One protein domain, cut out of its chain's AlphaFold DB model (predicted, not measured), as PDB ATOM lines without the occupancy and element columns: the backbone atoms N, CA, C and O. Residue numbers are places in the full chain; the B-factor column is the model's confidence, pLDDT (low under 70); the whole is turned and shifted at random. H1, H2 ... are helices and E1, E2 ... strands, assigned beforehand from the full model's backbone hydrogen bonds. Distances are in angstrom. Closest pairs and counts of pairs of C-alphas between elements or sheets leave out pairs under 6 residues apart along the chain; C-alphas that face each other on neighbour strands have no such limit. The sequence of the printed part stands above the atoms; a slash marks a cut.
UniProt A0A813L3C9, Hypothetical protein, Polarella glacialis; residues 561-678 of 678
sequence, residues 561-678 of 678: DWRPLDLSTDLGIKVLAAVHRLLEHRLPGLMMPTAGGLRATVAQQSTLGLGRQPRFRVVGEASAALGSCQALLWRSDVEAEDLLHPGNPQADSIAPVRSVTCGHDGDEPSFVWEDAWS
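What this domain is: This is residues 561 to 678 of the 678 residues of the protein "Hypothetical protein" of Polarella glacialis (UniProt A0A813L3C9). One twisted sheet of six strands makes a wall, and a single helix, H1, packs across one of its faces; the other face has no named helix. Going along the printed part you meet E1, H1, E2, E3, E4, E5 and E6 in its 118 residues, and the sheet's order is E1, E2, E3, E4, E5, E6, all antiparallel. The class is mixed, helices and strands, with under half of the residues in named elements. The whole is compact, with a radius of gyration of the C-alphas of 14.3 A, and rounded, spanning 41 by 32 by 26 A.

How they stand to each other: Start at E1, residues 561 to 564, an edge strand antiparallel to E2, residues 598 to 605; look for N 563 and O 602, 2.8 A apart. Next across the sheet is E3, residues 615 to 621, in a hairpin with E2, where N 601 and O 617 are 2.8 A apart. E4, residues 628 to 633, forms a hairpin with E3, with N 618 and O 631 at 2.9 A. E5, residues 657 to 663, forms a hairpin with E4, with N 630 and O 661 at 2.8 A. E6, residues 671 to 674, the other edge strand, forms a hairpin with E5, with N 660 and O 673 at 2.8 A. E2 to E6 are a meander, each strand the antiparallel neighbour of the one before. H1, residues 570 to 585, is on the sheet at a height over the sheet of 9.2 A, two layers with the helix on one face. It lies over E2, and only just over E3 and E4, with 3 of its C-alphas falling on each. It runs across the strands, only just, at 62 degrees to E2 on the local plane. Its closest C-alphas to E5 are those of Val 579 and Val 657, 6.6 A apart. Every O i to N i+4 pair of H1 is within hydrogen-bond range. E1 and E6 are apart.

Where its parts are: Find C-alpha 561 at (-8.561, -44.230, -38.192), where E1 begins its 9.7 A. H1 starts at C-alpha 570, (-13.995, -33.592, -21.018), and covers 22.1 A. E2 covers 22.4 A, E3 20.4 A, E4 16.9 A and E5 18.0 A. E6 covers 10.2 A and ends at C-alpha 674, (-20.534, -24.584, -44.013).

The domain as a whole: The two C-alphas farthest apart are those of Leu 608 and Ala 625, 42.5 A. The printed part has no cut and ends at residue 678, the chain's last. The links H1 to E2 and E4 to E5 are long, with 12 and 23 residues. The mean pLDDT of the printed part is 74.1; look for values under 70 at residues 592 to 612, 624, 636 to 654 and 676 to 678.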
ATOM      1  N   ASP A 561      -7.190 -43.720 -38.131       77.25
ATOM      2  CA  ASP A 561      -8.561 -44.230 -38.192       77.25
ATOM      3  C   ASP A 561      -9.553 -43.363 -37.401       77.25
ATOM      4  O   ASP A 561      -9.240 -42.829 -36.331       77.25
ATOM      5  N   TRP A 562     -10.800 -43.317 -37.878       76.81
ATOM      6  CA  TRP A 562     -11.929 -42.819 -37.093       76.81
ATOM      7  C   TRP A 562     -12.205 -43.778 -35.928       76.81
ATOM      8  O   TRP A 562     -12.702 -44.887 -36.116       76.81
ATOM      9  N   ARG A 563     -11.901 -43.335 -34.709       83.94
ATOM     10  CA  ARG A 563     -12.140 -44.048 -33.450       83.94
ATOM     11  C   ARG A 563     -13.376 -43.466 -32.747       83.94
ATOM     12  O   ARG A 563     -13.611 -42.260 -32.834       83.94
ATOM     13  N   PRO A 564     -14.188 -44.270 -32.041       85.12
ATOM     14  CA  PRO A 564     -15.254 -43.736 -31.195       85.12
ATOM     15  C   PRO A 564     -14.691 -42.781 -30.133       85.12
ATOM     16  O   PRO A 564     -13.663 -43.081 -29.524       85.12
ATOM     17  N   LEU A 565     -15.363 -41.650 -29.899       83.94
ATOM     18  CA  LEU A 565     -15.049 -40.757 -28.781       83.94
ATOM     19  C   LEU A 565     -16.039 -41.009 -27.649       83.94
ATOM     20  O   LEU A 565     -17.250 -40.938 -27.859       83.94
ATOM     21  N   ASP A 566     -15.530 -41.257 -26.446       85.44
ATOM     22  CA  ASP A 566     -16.366 -41.300 -25.251       85.44
ATOM     23  C   ASP A 566     -16.885 -39.889 -24.930       85.44
ATOM     24  O   ASP A 566     -16.137 -38.995 -24.520       85.44
ATOM     25  N   LEU A 567     -18.190 -39.711 -25.131       83.50
ATOM     26  CA  LEU A 567     -18.918 -38.463 -24.927       83.50
ATOM     27  C   LEU A 567     -18.969 -38.002 -23.464       83.50
ATOM     28  O   LEU A 567     -19.275 -36.838 -23.222       83.50
ATOM     29  N   SER A 568     -18.657 -38.877 -22.504       85.38
ATOM     30  CA  SER A 568     -18.577 -38.530 -21.079       85.38
ATOM     31  C   SER A 568     -17.237 -37.901 -20.671       85.38
ATOM     32  O   SER A 568     -17.133 -37.321 -19.591       85.38
ATOM     33  N   THR A 569     -16.214 -37.977 -21.529       88.44
ATOM     34  CA  THR A 569     -14.917 -37.324 -21.290       88.44
ATOM     35  C   THR A 569     -15.012 -35.808 -21.459       88.44
ATOM     36  O   THR A 569     -15.843 -35.320 -22.221       88.44
ATOM     37  N   ASP A 570     -14.107 -35.051 -20.827       88.25
ATOM     38  CA  ASP A 570     -13.995 -33.592 -21.018       88.25
ATOM     39  C   ASP A 570     -13.923 -33.207 -22.508       88.25
ATOM     40  O   ASP A 570     -14.632 -32.308 -22.953       88.25
ATOM     41  N   LEU A 571     -13.154 -33.952 -23.311       85.56
ATOM     42  CA  LEU A 571     -13.079 -33.739 -24.758       85.56
ATOM     43  C   LEU A 571     -14.410 -34.048 -25.468       85.56
ATOM     44  O   LEU A 571     -14.818 -33.291 -26.345       85.56
ATOM     45  N   GLY A 572     -15.101 -35.123 -25.083       85.19
ATOM     46  CA  GLY A 572     -16.431 -35.477 -25.593       85.19
ATOM     47  C   GLY A 572     -17.480 -34.400 -25.317       85.19
ATOM     48  O   GLY A 572     -18.137 -33.923 -26.244       85.19
ATOM     49  N   ILE A 573     -17.568 -33.958 -24.061       87.00
ATOM     50  CA  ILE A 573     -18.453 -32.876 -23.607       87.00
ATOM     51  C   ILE A 573     -18.161 -31.591 -24.388       87.00
ATOM     52  O   ILE A 573     -19.081 -30.946 -24.891       87.00
ATOM     53  N   LYS A 574     -16.883 -31.239 -24.547       86.69
ATOM     54  CA  LYS A 574     -16.437 -30.061 -25.299       86.69
ATOM     55  C   LYS A 574     -16.831 -30.104 -26.777       86.69
ATOM     56  O   LYS A 574     -17.334 -29.112 -27.301       86.69
ATOM     57  N   VAL A 575     -16.646 -31.242 -27.444       85.25
ATOM     58  CA  VAL A 575     -17.022 -31.428 -28.857       85.25
ATOM     59  C   VAL A 575     -18.535 -31.306 -29.046       85.25
ATOM     60  O   VAL A 575     -18.977 -30.604 -29.954       85.25
ATOM     61  N   LEU A 576     -19.334 -31.916 -28.163       85.50
ATOM     62  CA  LEU A 576     -20.790 -31.747 -28.177       85.50
ATOM     63  C   LEU A 576     -21.199 -30.294 -27.921       85.50
ATOM     64  O   LEU A 576     -22.039 -29.770 -28.644       85.50
ATOM     65  N   ALA A 577     -20.575 -29.621 -26.951       86.56
ATOM     66  CA  ALA A 577     -20.853 -28.221 -26.648       86.56
ATOM     67  C   ALA A 577     -20.540 -27.289 -27.833       86.56
ATOM     68  O   ALA A 577     -21.285 -26.340 -28.066       86.56
ATOM     69  N   ALA A 578     -19.490 -27.564 -28.614       86.19
ATOM     70  CA  ALA A 578     -19.194 -26.816 -29.838       86.19
ATOM     71  C   ALA A 578     -20.275 -27.009 -30.919       86.19
ATOM     72  O   ALA A 578     -20.720 -26.027 -31.513       86.19
ATOM     73  N   VAL A 579     -20.757 -28.244 -31.124       85.81
ATOM     74  CA  VAL A 579     -21.899 -28.504 -32.023       85.81
ATOM     75  C   VAL A 579     -23.160 -27.804 -31.511       85.81
ATOM     76  O   VAL A 579     -23.806 -27.096 -32.274       85.81
ATOM     77  N   HIS A 580     -23.493 -27.935 -30.225       84.69
ATOM     78  CA  HIS A 580     -24.685 -27.317 -29.638       84.69
ATOM     79  C   HIS A 580     -24.671 -25.789 -29.783       84.69
ATOM     80  O   HIS A 580     -25.657 -25.231 -30.253       84.69
ATOM     81  N   ARG A 581     -23.545 -25.115 -29.496       85.38
ATOM     82  CA  ARG A 581     -23.415 -23.657 -29.691       85.38
ATOM     83  C   ARG A 581     -23.664 -23.228 -31.138       85.38
ATOM     84  O   ARG A 581     -24.317 -22.211 -31.357       85.38
ATOM     85  N   LEU A 582     -23.188 -23.990 -32.130       85.25
ATOM     86  CA  LEU A 582     -23.494 -23.700 -33.534       85.25
ATOM     87  C   LEU A 582     -25.006 -23.799 -33.803       85.25
ATOM     88  O   LEU A 582     -25.583 -22.902 -34.421       85.25
ATOM     89  N   LEU A 583     -25.639 -24.881 -33.345       84.00
ATOM     90  CA  LEU A 583     -27.069 -25.121 -33.552       84.00
ATOM     91  C   LEU A 583     -27.930 -24.044 -32.875       84.00
ATOM     92  O   LEU A 583     -28.869 -23.537 -33.482       84.00
ATOM     93  N   GLU A 584     -27.575 -23.644 -31.656       84.06
ATOM     94  CA  GLU A 584     -28.279 -22.614 -30.887       84.06
ATOM     95  C   GLU A 584     -28.110 -21.204 -31.480       84.06
ATOM     96  O   GLU A 584     -29.078 -20.444 -31.527       84.06
ATOM     97  N   HIS A 585     -26.908 -20.836 -31.942       84.06
ATOM     98  CA  HIS A 585     -26.601 -19.453 -32.338       84.06
ATOM     99  C   HIS A 585     -26.639 -19.171 -33.844       84.06
ATOM    100  O   HIS A 585     -26.893 -18.031 -34.235       84.06
ATOM    101  N   ARG A 586     -26.359 -20.160 -34.702       81.38
ATOM    102  CA  ARG A 586     -26.259 -19.969 -36.165       81.38
ATOM    103  C   ARG A 586     -27.334 -20.721 -36.937       81.38
ATOM    104  O   ARG A 586     -27.735 -20.243 -37.993       81.38
ATOM    105  N   LEU A 587     -27.820 -21.848 -36.411       84.81
ATOM    106  CA  LEU A 587     -28.836 -22.688 -37.056       84.81
ATOM    107  C   LEU A 587     -30.109 -22.874 -36.195       84.81
ATOM    108  O   LEU A 587     -30.556 -24.014 -36.038       84.81
ATOM    109  N   PRO A 588     -30.726 -21.798 -35.651       76.31
ATOM    110  CA  PRO A 588     -31.882 -21.897 -34.758       76.31
ATOM    111  C   PRO A 588     -33.102 -22.474 -35.497       76.31
ATOM    112  O   PRO A 588     -33.844 -21.772 -36.182       76.31
ATOM    113  N   GLY A 589     -33.282 -23.787 -35.371       78.50
ATOM    114  CA  GLY A 589     -34.243 -24.587 -36.135       78.50
ATOM    115  C   GLY A 589     -33.726 -25.999 -36.418       78.50
ATOM    116  O   GLY A 589     -34.509 -26.947 -36.442       78.50
ATOM    117  N   LEU A 590     -32.403 -26.172 -36.526       79.94
ATOM    118  CA  LEU A 590     -31.756 -27.481 -36.576       79.94
ATOM    119  C   LEU A 590     -31.566 -28.025 -35.152       79.94
ATOM    120  O   LEU A 590     -30.482 -27.968 -34.578       79.94
ATOM    121  N   MET A 591     -32.640 -28.548 -34.558       74.19
ATOM    122  CA  MET A 591     -32.534 -29.235 -33.269       74.19
ATOM    123  C   MET A 591     -32.054 -30.673 -33.470       74.19
ATOM    124  O   MET A 591     -32.745 -31.493 -34.079       74.19
ATOM    125  N   MET A 592     -30.885 -30.977 -32.908       68.81
ATOM    126  CA  MET A 592     -30.490 -32.348 -32.592       68.81
ATOM    127  C   MET A 592     -31.283 -32.828 -31.357       68.81
ATOM    128  O   MET A 592     -31.532 -32.031 -30.446       68.81
ATOM    129  N   PRO A 593     -31.692 -34.107 -31.287       61.78
ATOM    130  CA  PRO A 593     -32.317 -34.691 -30.113       61.78
ATOM    131  C   PRO A 593     -31.332 -34.723 -28.938       61.78
ATOM    132  O   PRO A 593     -30.117 -34.600 -29.093       61.78
ATOM    133  N   THR A 594     -31.875 -34.923 -27.736       64.69
ATOM    134  CA  THR A 594     -31.113 -35.039 -26.483       64.69
ATOM    135  C   THR A 594     -29.919 -35.990 -26.605       64.69
ATOM    136  O   THR A 594     -30.023 -36.996 -27.302       64.69
ATOM    137  N   ALA A 595     -28.846 -35.732 -25.847       58.16
ATOM    138  CA  ALA A 595     -27.513 -36.346 -25.968       58.16
ATOM    139  C   ALA A 595     -27.430 -37.875 -26.212       58.16
ATOM    140  O   ALA A 595     -26.449 -38.329 -26.792       58.16
ATOM    141  N   GLY A 596     -28.434 -38.672 -25.826       55.75
ATOM    142  CA  GLY A 596     -28.512 -40.101 -26.160       55.75
ATOM    143  C   GLY A 596     -28.755 -40.436 -27.645       55.75
ATOM    144  O   GLY A 596     -28.552 -41.584 -28.031       55.75
ATOM    145  N   GLY A 597     -29.174 -39.472 -28.476       59.75
ATOM    146  CA  GLY A 597     -29.359 -39.640 -29.929       59.75
ATOM    147  C   GLY A 597     -28.129 -39.290 -30.781       59.75
ATOM    148  O   GLY A 597     -28.130 -39.522 -31.989       59.75
ATOM    149  N   LEU A 598     -27.071 -38.746 -30.171       62.59
ATOM    150  CA  LEU A 598     -25.843 -38.329 -30.854       62.59
ATOM    151  C   LEU A 598     -24.737 -39.386 -30.717       62.59
ATOM    152  O   LEU A 598     -24.519 -39.952 -29.648       62.59
ATOM    153  N   ARG A 599     -23.981 -39.618 -31.795       59.84
ATOM    154  CA  ARG A 599     -22.800 -40.492 -31.850       59.84
ATOM    155  C   ARG A 599     -21.592 -39.715 -32.379       59.84
ATOM    156  O   ARG A 599     -21.460 -39.494 -33.582       59.84
ATOM    157  N   ALA A 600     -20.667 -39.328 -31.501       59.47
ATOM    158  CA  ALA A 600     -19.413 -38.716 -31.940       59.47
ATOM    159  C   ALA A 600     -18.323 -39.746 -32.257       59.47
ATOM    160  O   ALA A 600     -18.105 -40.719 -31.535       59.47
ATOM    161  N   THR A 601     -17.581 -39.470 -33.326       59.03
ATOM    162  CA  THR A 601     -16.350 -40.165 -33.706       59.03
ATOM    163  C   THR A 601     -15.215 -39.156 -33.860       59.03
ATOM    164  O   THR A 601     -15.435 -37.986 -34.180       59.03
ATOM    165  N   VAL A 602     -13.985 -39.597 -33.621       58.00
ATOM    166  CA  VAL A 602     -12.765 -38.794 -33.730       58.00
ATOM    167  C   VAL A 602     -11.766 -39.521 -34.598       58.00
ATOM    168  O   VAL A 602     -11.387 -40.645 -34.287       58.00
ATOM    169  N   ALA A 603     -11.278 -38.854 -35.635       54.47
ATOM    170  CA  ALA A 603     -10.036 -39.247 -36.265       54.47
ATOM    171  C   ALA A 603      -8.921 -38.400 -35.671       54.47
ATOM    172  O   ALA A 603      -8.887 -37.172 -35.782       54.47
ATOM    173  N   GLN A 604      -7.978 -39.075 -35.035       54.97
ATOM    174  CA  GLN A 604      -6.732 -38.430 -34.673       54.97
ATOM    175  C   GLN A 604      -5.864 -38.409 -35.929       54.97
ATOM    176  O   GLN A 604      -5.481 -39.462 -36.436       54.97
ATOM    177  N   GLN A 605      -5.556 -37.215 -36.436       53.31
ATOM    178  CA  GLN A 605      -4.386 -37.059 -37.292       53.31
ATOM    179  C   GLN A 605      -3.163 -37.455 -36.443       53.31
ATOM    180  O   GLN A 605      -3.125 -37.176 -35.243       53.31
ATOM    181  N   SER A 606      -2.244 -38.223 -37.025       43.59
ATOM    182  CA  SER A 606      -1.209 -38.969 -36.307       43.59
ATOM    183  C   SER A 606      -0.387 -38.072 -35.384       43.59
ATOM    184  O   SER A 606       0.244 -37.118 -35.835       43.59
ATOM    185  N   THR A 607      -0.310 -38.441 -34.102       44.44
ATOM    186  CA  THR A 607       0.486 -37.739 -33.080       44.44
ATOM    187  C   THR A 607       2.001 -37.848 -33.292       44.44
ATOM    188  O   THR A 607       2.763 -37.346 -32.471       44.44
ATOM    189  N   LEU A 608       2.447 -38.558 -34.335       39.94
ATOM    190  CA  LEU A 608       3.859 -38.723 -34.693       39.94
ATOM    191  C   LEU A 608       4.364 -37.638 -35.664       39.94
ATOM    192  O   LEU A 608       5.575 -37.458 -35.767       39.94
ATOM    193  N   GLY A 609       3.455 -36.930 -36.346       49.47
ATOM    194  CA  GLY A 609       3.779 -35.847 -37.279       49.47
ATOM    195  C   GLY A 609       3.804 -34.464 -36.618       49.47
ATOM    196  O   GLY A 609       3.382 -34.286 -35.474       49.47
ATOM    197  N   LEU A 610       4.280 -33.453 -37.351       51.12
ATOM    198  CA  LEU A 610       4.365 -32.082 -36.846       51.12
ATOM    199  C   LEU A 610       2.970 -31.467 -36.604       51.12
ATOM    200  O   LEU A 610       2.204 -31.205 -37.532       51.12
ATOM    201  N   GLY A 611       2.680 -31.181 -35.333       53.59
ATOM    202  CA  GLY A 611       1.886 -30.027 -34.882       53.59
ATOM    203  C   GLY A 611       0.364 -30.033 -35.065       53.59
ATOM    204  O   GLY A 611      -0.283 -29.123 -34.550       53.59
ATOM    205  N   ARG A 612      -0.238 -31.008 -35.755       65.31
ATOM    206  CA  ARG A 612      -1.664 -30.930 -36.126       65.31
ATOM    207  C   ARG A 612      -2.641 -31.436 -35.068       65.31
ATOM    208  O   ARG A 612      -2.412 -32.435 -34.390       65.31
ATOM    209  N   GLN A 613      -3.766 -30.731 -34.953       71.81
ATOM    210  CA  GLN A 613      -4.834 -31.051 -34.007       71.81
ATOM    211  C   GLN A 613      -5.733 -32.203 -34.500       71.81
ATOM    212  O   GLN A 613      -5.876 -32.401 -35.709       71.81
ATOM    213  N   PRO A 614      -6.370 -32.968 -33.588       78.00
ATOM    214  CA  PRO A 614      -7.346 -33.993 -33.961       78.00
ATOM    215  C   PRO A 614      -8.542 -33.408 -34.729       78.00
ATOM    216  O   PRO A 614      -8.947 -32.266 -34.494       78.00
ATOM    217  N   ARG A 615      -9.142 -34.220 -35.609       82.69
ATOM    218  CA  ARG A 615     -10.353 -33.870 -36.362       82.69
ATOM    219  C   ARG A 615     -11.548 -34.678 -35.853       82.69
ATOM    220  O   ARG A 615     -11.469 -35.880 -35.593       82.69
ATOM    221  N   PHE A 616     -12.685 -34.015 -35.709       83.06
ATOM    222  CA  PHE A 616     -13.882 -34.559 -35.077       83.06
ATOM    223  C   PHE A 616     -14.996 -34.720 -36.116       83.06
ATOM    224  O   PHE A 616     -15.183 -33.854 -36.971       83.06
ATOM    225  N   ARG A 617     -15.748 -35.820 -36.030       85.62
ATOM    226  CA  ARG A 617     -16.925 -36.111 -36.859       85.62
ATOM    227  C   ARG A 617     -18.055 -36.567 -35.951       85.62
ATOM    228  O   ARG A 617     -18.086 -37.714 -35.500       85.62
ATOM    229  N   VAL A 618     -18.984 -35.663 -35.681       83.88
ATOM    230  CA  VAL A 618     -20.198 -35.960 -34.919       83.88
ATOM    231  C   VAL A 618     -21.282 -36.381 -35.900       83.88
ATOM    232  O   VAL A 618     -21.483 -35.708 -36.906       83.88
ATOM    233  N   VAL A 619     -21.959 -37.494 -35.634       85.06
ATOM    234  CA  VAL A 619     -23.100 -37.975 -36.422       85.06
ATOM    235  C   VAL A 619     -24.293 -38.141 -35.487       85.06
ATOM    236  O   VAL A 619     -24.133 -38.586 -34.354       85.06
ATOM    237  N   GLY A 620     -25.491 -37.796 -35.928       84.12
ATOM    238  CA  GLY A 620     -26.709 -38.011 -35.154       84.12
ATOM    239  C   GLY A 620     -27.939 -37.633 -35.954       84.12
ATOM    240  O   GLY A 620     -27.857 -36.811 -36.859       84.12
ATOM    241  N   GLU A 621     -29.073 -38.239 -35.637       80.62
ATOM    242  CA  GLU A 621     -30.359 -37.834 -36.210       80.62
ATOM    243  C   GLU A 621     -30.681 -36.400 -35.770       80.62
ATOM    244  O   GLU A 621     -30.333 -36.025 -34.658       80.62
ATOM    245  N   ALA A 622     -31.344 -35.601 -36.603       78.25
ATOM    246  CA  ALA A 622     -31.959 -34.337 -36.194       78.25
ATOM    247  C   ALA A 622     -33.487 -34.488 -36.129       78.25
ATOM    248  O   ALA A 622     -34.016 -35.594 -36.001       78.25
ATOM    249  N   SER A 623     -34.228 -33.379 -36.209       72.44
ATOM    250  CA  SER A 623     -35.684 -33.421 -36.387       72.44
ATOM    251  C   SER A 623     -36.090 -34.364 -37.534       72.44
ATOM    252  O   SER A 623     -35.403 -34.439 -38.556       72.44
ATOM    253  N   ALA A 624     -37.245 -35.026 -37.402       65.25
ATOM    254  CA  ALA A 624     -37.710 -36.064 -38.330       65.25
ATOM    255  C   ALA A 624     -37.794 -35.640 -39.815       65.25
ATOM    256  O   ALA A 624     -37.837 -36.502 -40.688       65.25
ATOM    257  N   ALA A 625     -37.805 -34.334 -40.106       77.56
ATOM    258  CA  ALA A 625     -37.831 -33.777 -41.461       77.56
ATOM    259  C   ALA A 625     -36.449 -33.654 -42.142       77.56
ATOM    260  O   ALA A 625     -36.399 -33.343 -43.328       77.56
ATOM    261  N   LEU A 626     -35.342 -33.834 -41.409       81.69
ATOM    262  CA  LEU A 626     -33.973 -33.635 -41.921       81.69
ATOM    263  C   LEU A 626     -33.091 -34.891 -41.860       81.69
ATOM    264  O   LEU A 626     -32.008 -34.893 -42.440       81.69
ATOM    265  N   GLY A 627     -33.548 -35.954 -41.193       87.31
ATOM    266  CA  GLY A 627     -32.851 -37.239 -41.156       87.31
ATOM    267  C   GLY A 627     -31.546 -37.215 -40.354       87.31
ATOM    268  O   GLY A 627     -31.480 -36.652 -39.261       87.31
ATOM    269  N   SER A 628     -30.523 -37.879 -40.885       89.12
ATOM    270  CA  SER A 628     -29.199 -38.036 -40.287       89.12
ATOM    271  C   SER A 628     -28.322 -36.823 -40.592       89.12
ATOM    272  O   SER A 628     -28.116 -36.463 -41.751       89.12
ATOM    273  N   CYS A 629     -27.786 -36.193 -39.550       89.69
ATOM    274  CA  CYS A 629     -26.835 -35.094 -39.632       89.69
ATOM    275  C   CYS A 629     -25.405 -35.553 -39.330       89.69
ATOM    276  O   CYS A 629     -25.150 -36.344 -38.422       89.69
ATOM    277  N   GLN A 630     -24.447 -34.959 -40.032       91.38
ATOM    278  CA  GLN A 630     -23.016 -35.056 -39.779       91.38
ATOM    279  C   GLN A 630     -22.439 -33.651 -39.599       91.38
ATOM    280  O   GLN A 630     -22.555 -32.827 -40.501       91.38
ATOM    281  N   ALA A 631     -21.745 -33.412 -38.487       90.69
ATOM    282  CA  ALA A 631     -20.923 -32.231 -38.259       90.69
ATOM    283  C   ALA A 631     -19.429 -32.596 -38.293       90.69
ATOM    284  O   ALA A 631     -19.019 -33.596 -37.697       90.69
ATOM    285  N   LEU A 632     -18.609 -31.781 -38.958       90.19
ATOM    286  CA  LEU A 632     -17.147 -31.890 -38.930       90.19
ATOM    287  C   LEU A 632     -16.543 -30.711 -38.161       90.19
ATOM    288  O   LEU A 632     -16.954 -29.573 -38.374       90.19
ATOM    289  N   LEU A 633     -15.555 -30.968 -37.298       90.38
ATOM    290  CA  LEU A 633     -14.877 -29.936 -36.507       90.38
ATOM    291  C   LEU A 633     -13.357 -30.136 -36.538       90.38
ATOM    292  O   LEU A 633     -12.881 -31.244 -36.291       90.38
ATOM    293  N   TRP A 634     -12.593 -29.076 -36.807       87.19
ATOM    294  CA  TRP A 634     -11.134 -29.030 -36.607       87.19
ATOM    295  C   TRP A 634     -10.630 -27.577 -36.608       87.19
ATOM    296  O   TRP A 634     -11.227 -26.700 -37.239       87.19
ATOM    297  N   ARG A 635      -9.510 -27.316 -35.923       77.56
ATOM    298  CA  ARG A 635      -8.791 -26.037 -36.052       77.56
ATOM    299  C   ARG A 635      -7.994 -26.016 -37.354       77.56
ATOM    300  O   ARG A 635      -7.389 -27.023 -37.707       77.56
ATOM    301  N   SER A 636      -8.010 -24.884 -38.052       68.88
ATOM    302  CA  SER A 636      -7.102 -24.624 -39.175       68.88
ATOM    303  C   SER A 636      -5.724 -24.229 -38.648       68.88
ATOM    304  O   SER A 636      -5.629 -23.663 -37.560       68.88
ATOM    305  N   ASP A 637      -4.682 -24.486 -39.438       59.91
ATOM    306  CA  ASP A 637      -3.322 -24.006 -39.148       59.91
ATOM    307  C   ASP A 637      -3.197 -22.486 -39.410       59.91
ATOM    308  O   ASP A 637      -2.360 -21.809 -38.820       59.91
ATOM    309  N   VAL A 638      -4.070 -21.937 -40.266       58.44
ATOM    310  CA  VAL A 638      -4.274 -20.493 -40.456       58.44
ATOM    311  C   VAL A 638      -4.995 -19.909 -39.237       58.44
ATOM    312  O   VAL A 638      -5.970 -20.513 -38.771       58.44
ATOM    313  N   GLU A 639      -4.585 -18.708 -38.801       53.97
ATOM    314  CA  GLU A 639      -5.287 -17.817 -37.853       53.97
ATOM    315  C   GLU A 639      -6.622 -17.293 -38.426       53.97
ATOM    316  O   GLU A 639      -6.914 -16.099 -38.423       53.97
ATOM    317  N   ALA A 640      -7.450 -18.195 -38.949       52.34
ATOM    318  CA  ALA A 640      -8.846 -17.913 -39.195       52.34
ATOM    319  C   ALA A 640      -9.483 -17.619 -37.839       52.34
ATOM    320  O   ALA A 640      -9.564 -18.512 -36.987       52.34
ATOM    321  N   GLU A 641      -9.892 -16.366 -37.637       53.16
ATOM    322  CA  GLU A 641     -10.723 -16.004 -36.499       53.16
ATOM    323  C   GLU A 641     -11.905 -16.975 -36.432       53.16
ATOM    324  O   GLU A 641     -12.504 -17.312 -37.457       53.16
ATOM    325  N   ASP A 642     -12.244 -17.439 -35.228       57.03
ATOM    326  CA  ASP A 642     -13.514 -18.130 -35.040       57.03
ATOM    327  C   ASP A 642     -14.615 -17.140 -35.436       57.03
ATOM    328  O   ASP A 642     -14.812 -16.134 -34.756       57.03
ATOM    329  N   LEU A 643     -15.314 -17.389 -36.548       54.53
ATOM    330  CA  LEU A 643     -16.337 -16.481 -37.074       54.53
ATOM    331  C   LEU A 643     -17.555 -16.364 -36.141       54.53
ATOM    332  O   LEU A 643     -18.407 -15.493 -36.332       54.53
ATOM    333  N   LEU A 644     -17.639 -17.206 -35.103       51.25
ATOM    334  CA  LEU A 644     -18.561 -17.027 -33.983       51.25
ATOM    335  C   LEU A 644     -18.132 -15.865 -33.065       51.25
ATOM    336  O   LEU A 644     -18.991 -15.208 -32.470       51.25
ATOM    337  N   HIS A 645     -16.827 -15.596 -32.959       56.78
ATOM    338  CA  HIS A 645     -16.207 -14.609 -32.070       56.78
ATOM    339  C   HIS A 645     -14.953 -13.927 -32.683       56.78
ATOM    340  O   HIS A 645     -13.852 -14.076 -32.131       56.78
ATOM    341  N   PRO A 646     -15.088 -13.133 -33.767       54.88
ATOM    342  CA  PRO A 646     -13.983 -12.320 -34.286       54.88
ATOM    343  C   PRO A 646     -13.384 -11.447 -33.173       54.88
ATOM    344  O   PRO A 646     -14.113 -10.824 -32.392       54.88
ATOM    345  N   GLY A 647     -12.056 -11.450 -33.047       51.81
ATOM    346  CA  GLY A 647     -11.331 -10.780 -31.967       51.81
ATOM    347  C   GLY A 647     -11.316 -11.453 -30.580       51.81
ATOM    348  O   GLY A 647     -10.798 -10.834 -29.651       51.81
ATOM    349  N   ASN A 648     -11.824 -12.684 -30.385       51.25
ATOM    350  CA  ASN A 648     -11.708 -13.402 -29.096       51.25
ATOM    351  C   ASN A 648     -10.744 -14.613 -29.141       51.25
ATOM    352  O   ASN A 648     -11.192 -15.761 -29.221       51.25
ATOM    353  N   PRO A 649      -9.422 -14.408 -28.980       50.88
ATOM    354  CA  PRO A 649      -8.436 -15.495 -28.963       50.88
ATOM    355  C   PRO A 649      -8.506 -16.408 -27.719       50.88
ATOM    356  O   PRO A 649      -7.690 -17.320 -27.590       50.88
ATOM    357  N   GLN A 650      -9.439 -16.179 -26.782       49.22
ATOM    358  CA  GLN A 650      -9.574 -16.938 -25.530       49.22
ATOM    359  C   GLN A 650     -10.882 -17.740 -25.400       49.22
ATOM    360  O   GLN A 650     -11.125 -18.319 -24.341       49.22
ATOM    361  N   ALA A 651     -11.704 -17.843 -26.449       51.38
ATOM    362  CA  ALA A 651     -12.899 -18.694 -26.436       51.38
ATOM    363  C   ALA A 651     -12.544 -20.203 -26.439       51.38
ATOM    364  O   ALA A 651     -12.390 -20.827 -27.486       51.38
ATOM    365  N   ASP A 652     -12.387 -20.776 -25.240       55.84
ATOM    366  CA  ASP A 652     -12.413 -22.206 -24.891       55.84
ATOM    367  C   ASP A 652     -11.932 -23.218 -25.952       55.84
ATOM    368  O   ASP A 652     -12.734 -23.797 -26.679       55.84
ATOM    369  N   SER A 653     -10.615 -23.479 -25.951       58.22
ATOM    370  CA  SER A 653      -9.856 -24.728 -26.239       58.22
ATOM    371  C   SER A 653     -10.314 -25.771 -27.290       58.22
ATOM    372  O   SER A 653      -9.742 -26.861 -27.318       58.22
ATOM    373  N   ILE A 654     -11.327 -25.522 -28.116       68.62
ATOM    374  CA  ILE A 654     -12.032 -26.548 -28.900       68.62
ATOM    375  C   ILE A 654     -11.868 -26.257 -30.397       68.62
ATOM    376  O   ILE A 654     -11.437 -25.172 -30.800       68.62
ATOM    377  N   ALA A 655     -12.133 -27.263 -31.224       76.31
ATOM    378  CA  ALA A 655     -12.197 -27.142 -32.669       76.31
ATOM    379  C   ALA A 655     -13.519 -26.476 -33.116       76.31
ATOM    380  O   ALA A 655     -14.579 -26.953 -32.698       76.31
ATOM    381  N   PRO A 656     -13.493 -25.438 -33.975       84.31
ATOM    382  CA  PRO A 656     -14.705 -24.878 -34.568       84.31
ATOM    383  C   PRO A 656     -15.378 -25.891 -35.503       84.31
ATOM    384  O   PRO A 656     -14.713 -26.738 -36.113       84.31
ATOM    385  N   VAL A 657     -16.705 -25.806 -35.616       86.56
ATOM    386  CA  VAL A 657     -17.484 -26.616 -36.564       86.56
ATOM    387  C   VAL A 657     -17.305 -26.029 -37.961       86.56
ATOM    388  O   VAL A 657     -17.608 -24.863 -38.175       86.56
ATOM    389  N   ARG A 658     -16.831 -26.834 -38.915       87.56
ATOM    390  CA  ARG A 658     -16.527 -26.404 -40.291       87.56
ATOM    391  C   ARG A 658     -17.627 -26.719 -41.296       87.56
ATOM    392  O   ARG A 658     -17.758 -26.040 -42.306       87.56
ATOM    393  N   SER A 659     -18.413 -27.760 -41.037       92.19
ATOM    394  CA  SER A 659     -19.615 -28.062 -41.817       92.19
ATOM    395  C   SER A 659     -20.613 -28.883 -41.015       92.19
ATOM    396  O   SER A 659     -20.235 -29.625 -40.105       92.19
ATOM    397  N   VAL A 660     -21.887 -28.752 -41.383       92.12
ATOM    398  CA  VAL A 660     -23.006 -29.588 -40.952       92.12
ATOM    399  C   VAL A 660     -23.823 -29.965 -42.186       92.12
ATOM    400  O   VAL A 660     -24.380 -29.099 -42.852       92.12
ATOM    401  N   THR A 661     -23.913 -31.255 -42.493       93.50
ATOM    402  CA  THR A 661     -24.753 -31.792 -43.576       93.50
ATOM    403  C   THR A 661     -25.834 -32.683 -42.995       93.50
ATOM    404  O   THR A 661     -25.490 -33.549 -42.194       93.50
ATOM    405  N   CYS A 662     -27.086 -32.542 -43.420       92.12
ATOM    406  CA  CYS A 662     -28.184 -33.422 -43.014       92.12
ATOM    407  C   CYS A 662     -28.972 -33.933 -44.221       92.12
ATOM    408  O   CYS A 662     -29.169 -33.189 -45.181       92.12
ATOM    409  N   GLY A 663     -29.425 -35.183 -44.163       91.56
ATOM    410  CA  GLY A 663     -30.280 -35.812 -45.170       91.56
ATOM    411  C   GLY A 663     -30.789 -37.180 -44.712       91.56
ATOM    412  O   GLY A 663     -30.394 -37.684 -43.659       91.56
ATOM    413  N   HIS A 664     -31.671 -37.801 -45.492       89.88
ATOM    414  CA  HIS A 664     -32.076 -39.187 -45.248       89.88
ATOM    415  C   HIS A 664     -31.021 -40.171 -45.782       89.88
ATOM    416  O   HIS A 664     -30.265 -39.853 -46.699       89.88
ATOM    417  N   ASP A 665     -30.945 -41.366 -45.192       86.00
ATOM    418  CA  ASP A 665     -29.945 -42.366 -45.577       86.00
ATOM    419  C   ASP A 665     -30.127 -42.797 -47.043       86.00
ATOM    420  O   ASP A 665     -31.147 -43.376 -47.413       86.00
ATOM    421  N   GLY A 666     -29.107 -42.539 -47.866       86.69
ATOM    422  CA  GLY A 666     -29.112 -42.810 -49.308       86.69
ATOM    423  C   GLY A 666     -29.409 -41.588 -50.185       86.69
ATOM    424  O   GLY A 666     -29.052 -41.608 -51.363       86.69
ATOM    425  N   ASP A 667     -29.961 -40.515 -49.614       90.12
ATOM    426  CA  ASP A 667     -30.272 -39.271 -50.322       90.12
ATOM    427  C   ASP A 667     -29.149 -38.231 -50.195       90.12
ATOM    428  O   ASP A 667     -28.409 -38.181 -49.209       90.12
ATOM    429  N   GLU A 668     -29.020 -37.371 -51.209       92.06
ATOM    430  CA  GLU A 668     -28.153 -36.189 -51.137       92.06
ATOM    431  C   GLU A 668     -28.561 -35.292 -49.951       92.06
ATOM    432  O   GLU A 668     -29.761 -35.136 -49.704       92.06
ATOM    433  N   PRO A 669     -27.607 -34.666 -49.229       91.88
ATOM    434  CA  PRO A 669     -27.934 -33.817 -48.088       91.88
ATOM    435  C   PRO A 669     -28.931 -32.706 -48.449       91.88
ATOM    436  O   PRO A 669     -28.621 -31.793 -49.217       91.88
ATOM    437  N   SER A 670     -30.128 -32.770 -47.861       91.44
ATOM    438  CA  SER A 670     -31.195 -31.776 -48.022       91.44
ATOM    439  C   SER A 670     -30.874 -30.458 -47.314       91.44
ATOM    440  O   SER A 670     -31.399 -29.406 -47.683       91.44
ATOM    441  N   PHE A 671     -29.979 -30.503 -46.325       92.06
ATOM    442  CA  PHE A 671     -29.438 -29.344 -45.636       92.06
ATOM    443  C   PHE A 671     -27.907 -29.387 -45.624       92.06
ATOM    444  O   PHE A 671     -27.297 -30.406 -45.294       92.06
ATOM    445  N   VAL A 672     -27.287 -28.251 -45.940       91.62
ATOM    446  CA  VAL A 672     -25.837 -28.050 -45.891       91.62
ATOM    447  C   VAL A 672     -25.572 -26.675 -45.294       91.62
ATOM    448  O   VAL A 672     -25.979 -25.659 -45.854       91.62
ATOM    449  N   TRP A 673     -24.866 -26.653 -44.170       91.81
ATOM    450  CA  TRP A 673     -24.215 -25.470 -43.628       91.81
ATOM    451  C   TRP A 673     -22.709 -25.676 -43.660       91.81
ATOM    452  O   TRP A 673     -22.211 -26.758 -43.341       91.81
ATOM    453  N   GLU A 674     -21.989 -24.625 -44.020       87.88
ATOM    454  CA  GLU A 674     -20.534 -24.584 -44.013       87.88
ATOM    455  C   GLU A 674     -20.095 -23.306 -43.312       87.88
ATOM    456  O   GLU A 674     -20.807 -22.297 -43.340       87.88
ATOM    457  N   ASP A 675     -18.927 -23.366 -42.687       78.69
ATOM    458  CA  ASP A 675     -18.261 -22.208 -42.110       78.69
ATOM    459  C   ASP A 675     -17.815 -21.294 -43.262       78.69
ATOM    460  O   ASP A 675     -16.803 -21.533 -43.925       78.69
ATOM    461  N   ALA A 676     -18.677 -20.335 -43.602       56.91
ATOM    462  CA  ALA A 676     -18.513 -19.476 -44.765       56.91
ATOM    463  C   ALA A 676     -17.386 -18.470 -44.517       56.91
ATOM    464  O   ALA A 676     -17.496 -17.628 -43.631       56.91
ATOM    465  N   TRP A 677     -16.340 -18.520 -45.341       52.22
ATOM    466  CA  TRP A 677     -15.180 -17.620 -45.300       52.22
ATOM    467  C   TRP A 677     -15.495 -16.210 -45.856       52.22
ATOM    468  O   TRP A 677     -14.678 -15.625 -46.566       52.22
ATOM    469  N   SER A 678     -16.695 -15.682 -45.577       35.50
ATOM    470  CA  SER A 678     -17.239 -14.427 -46.125       35.50
ATOM    471  C   SER A 678     -18.179 -13.707 -45.154       35.50
ATOM    472  O   SER A 678     -19.225 -14.321 -44.825       35.50
TER     473      SER A 678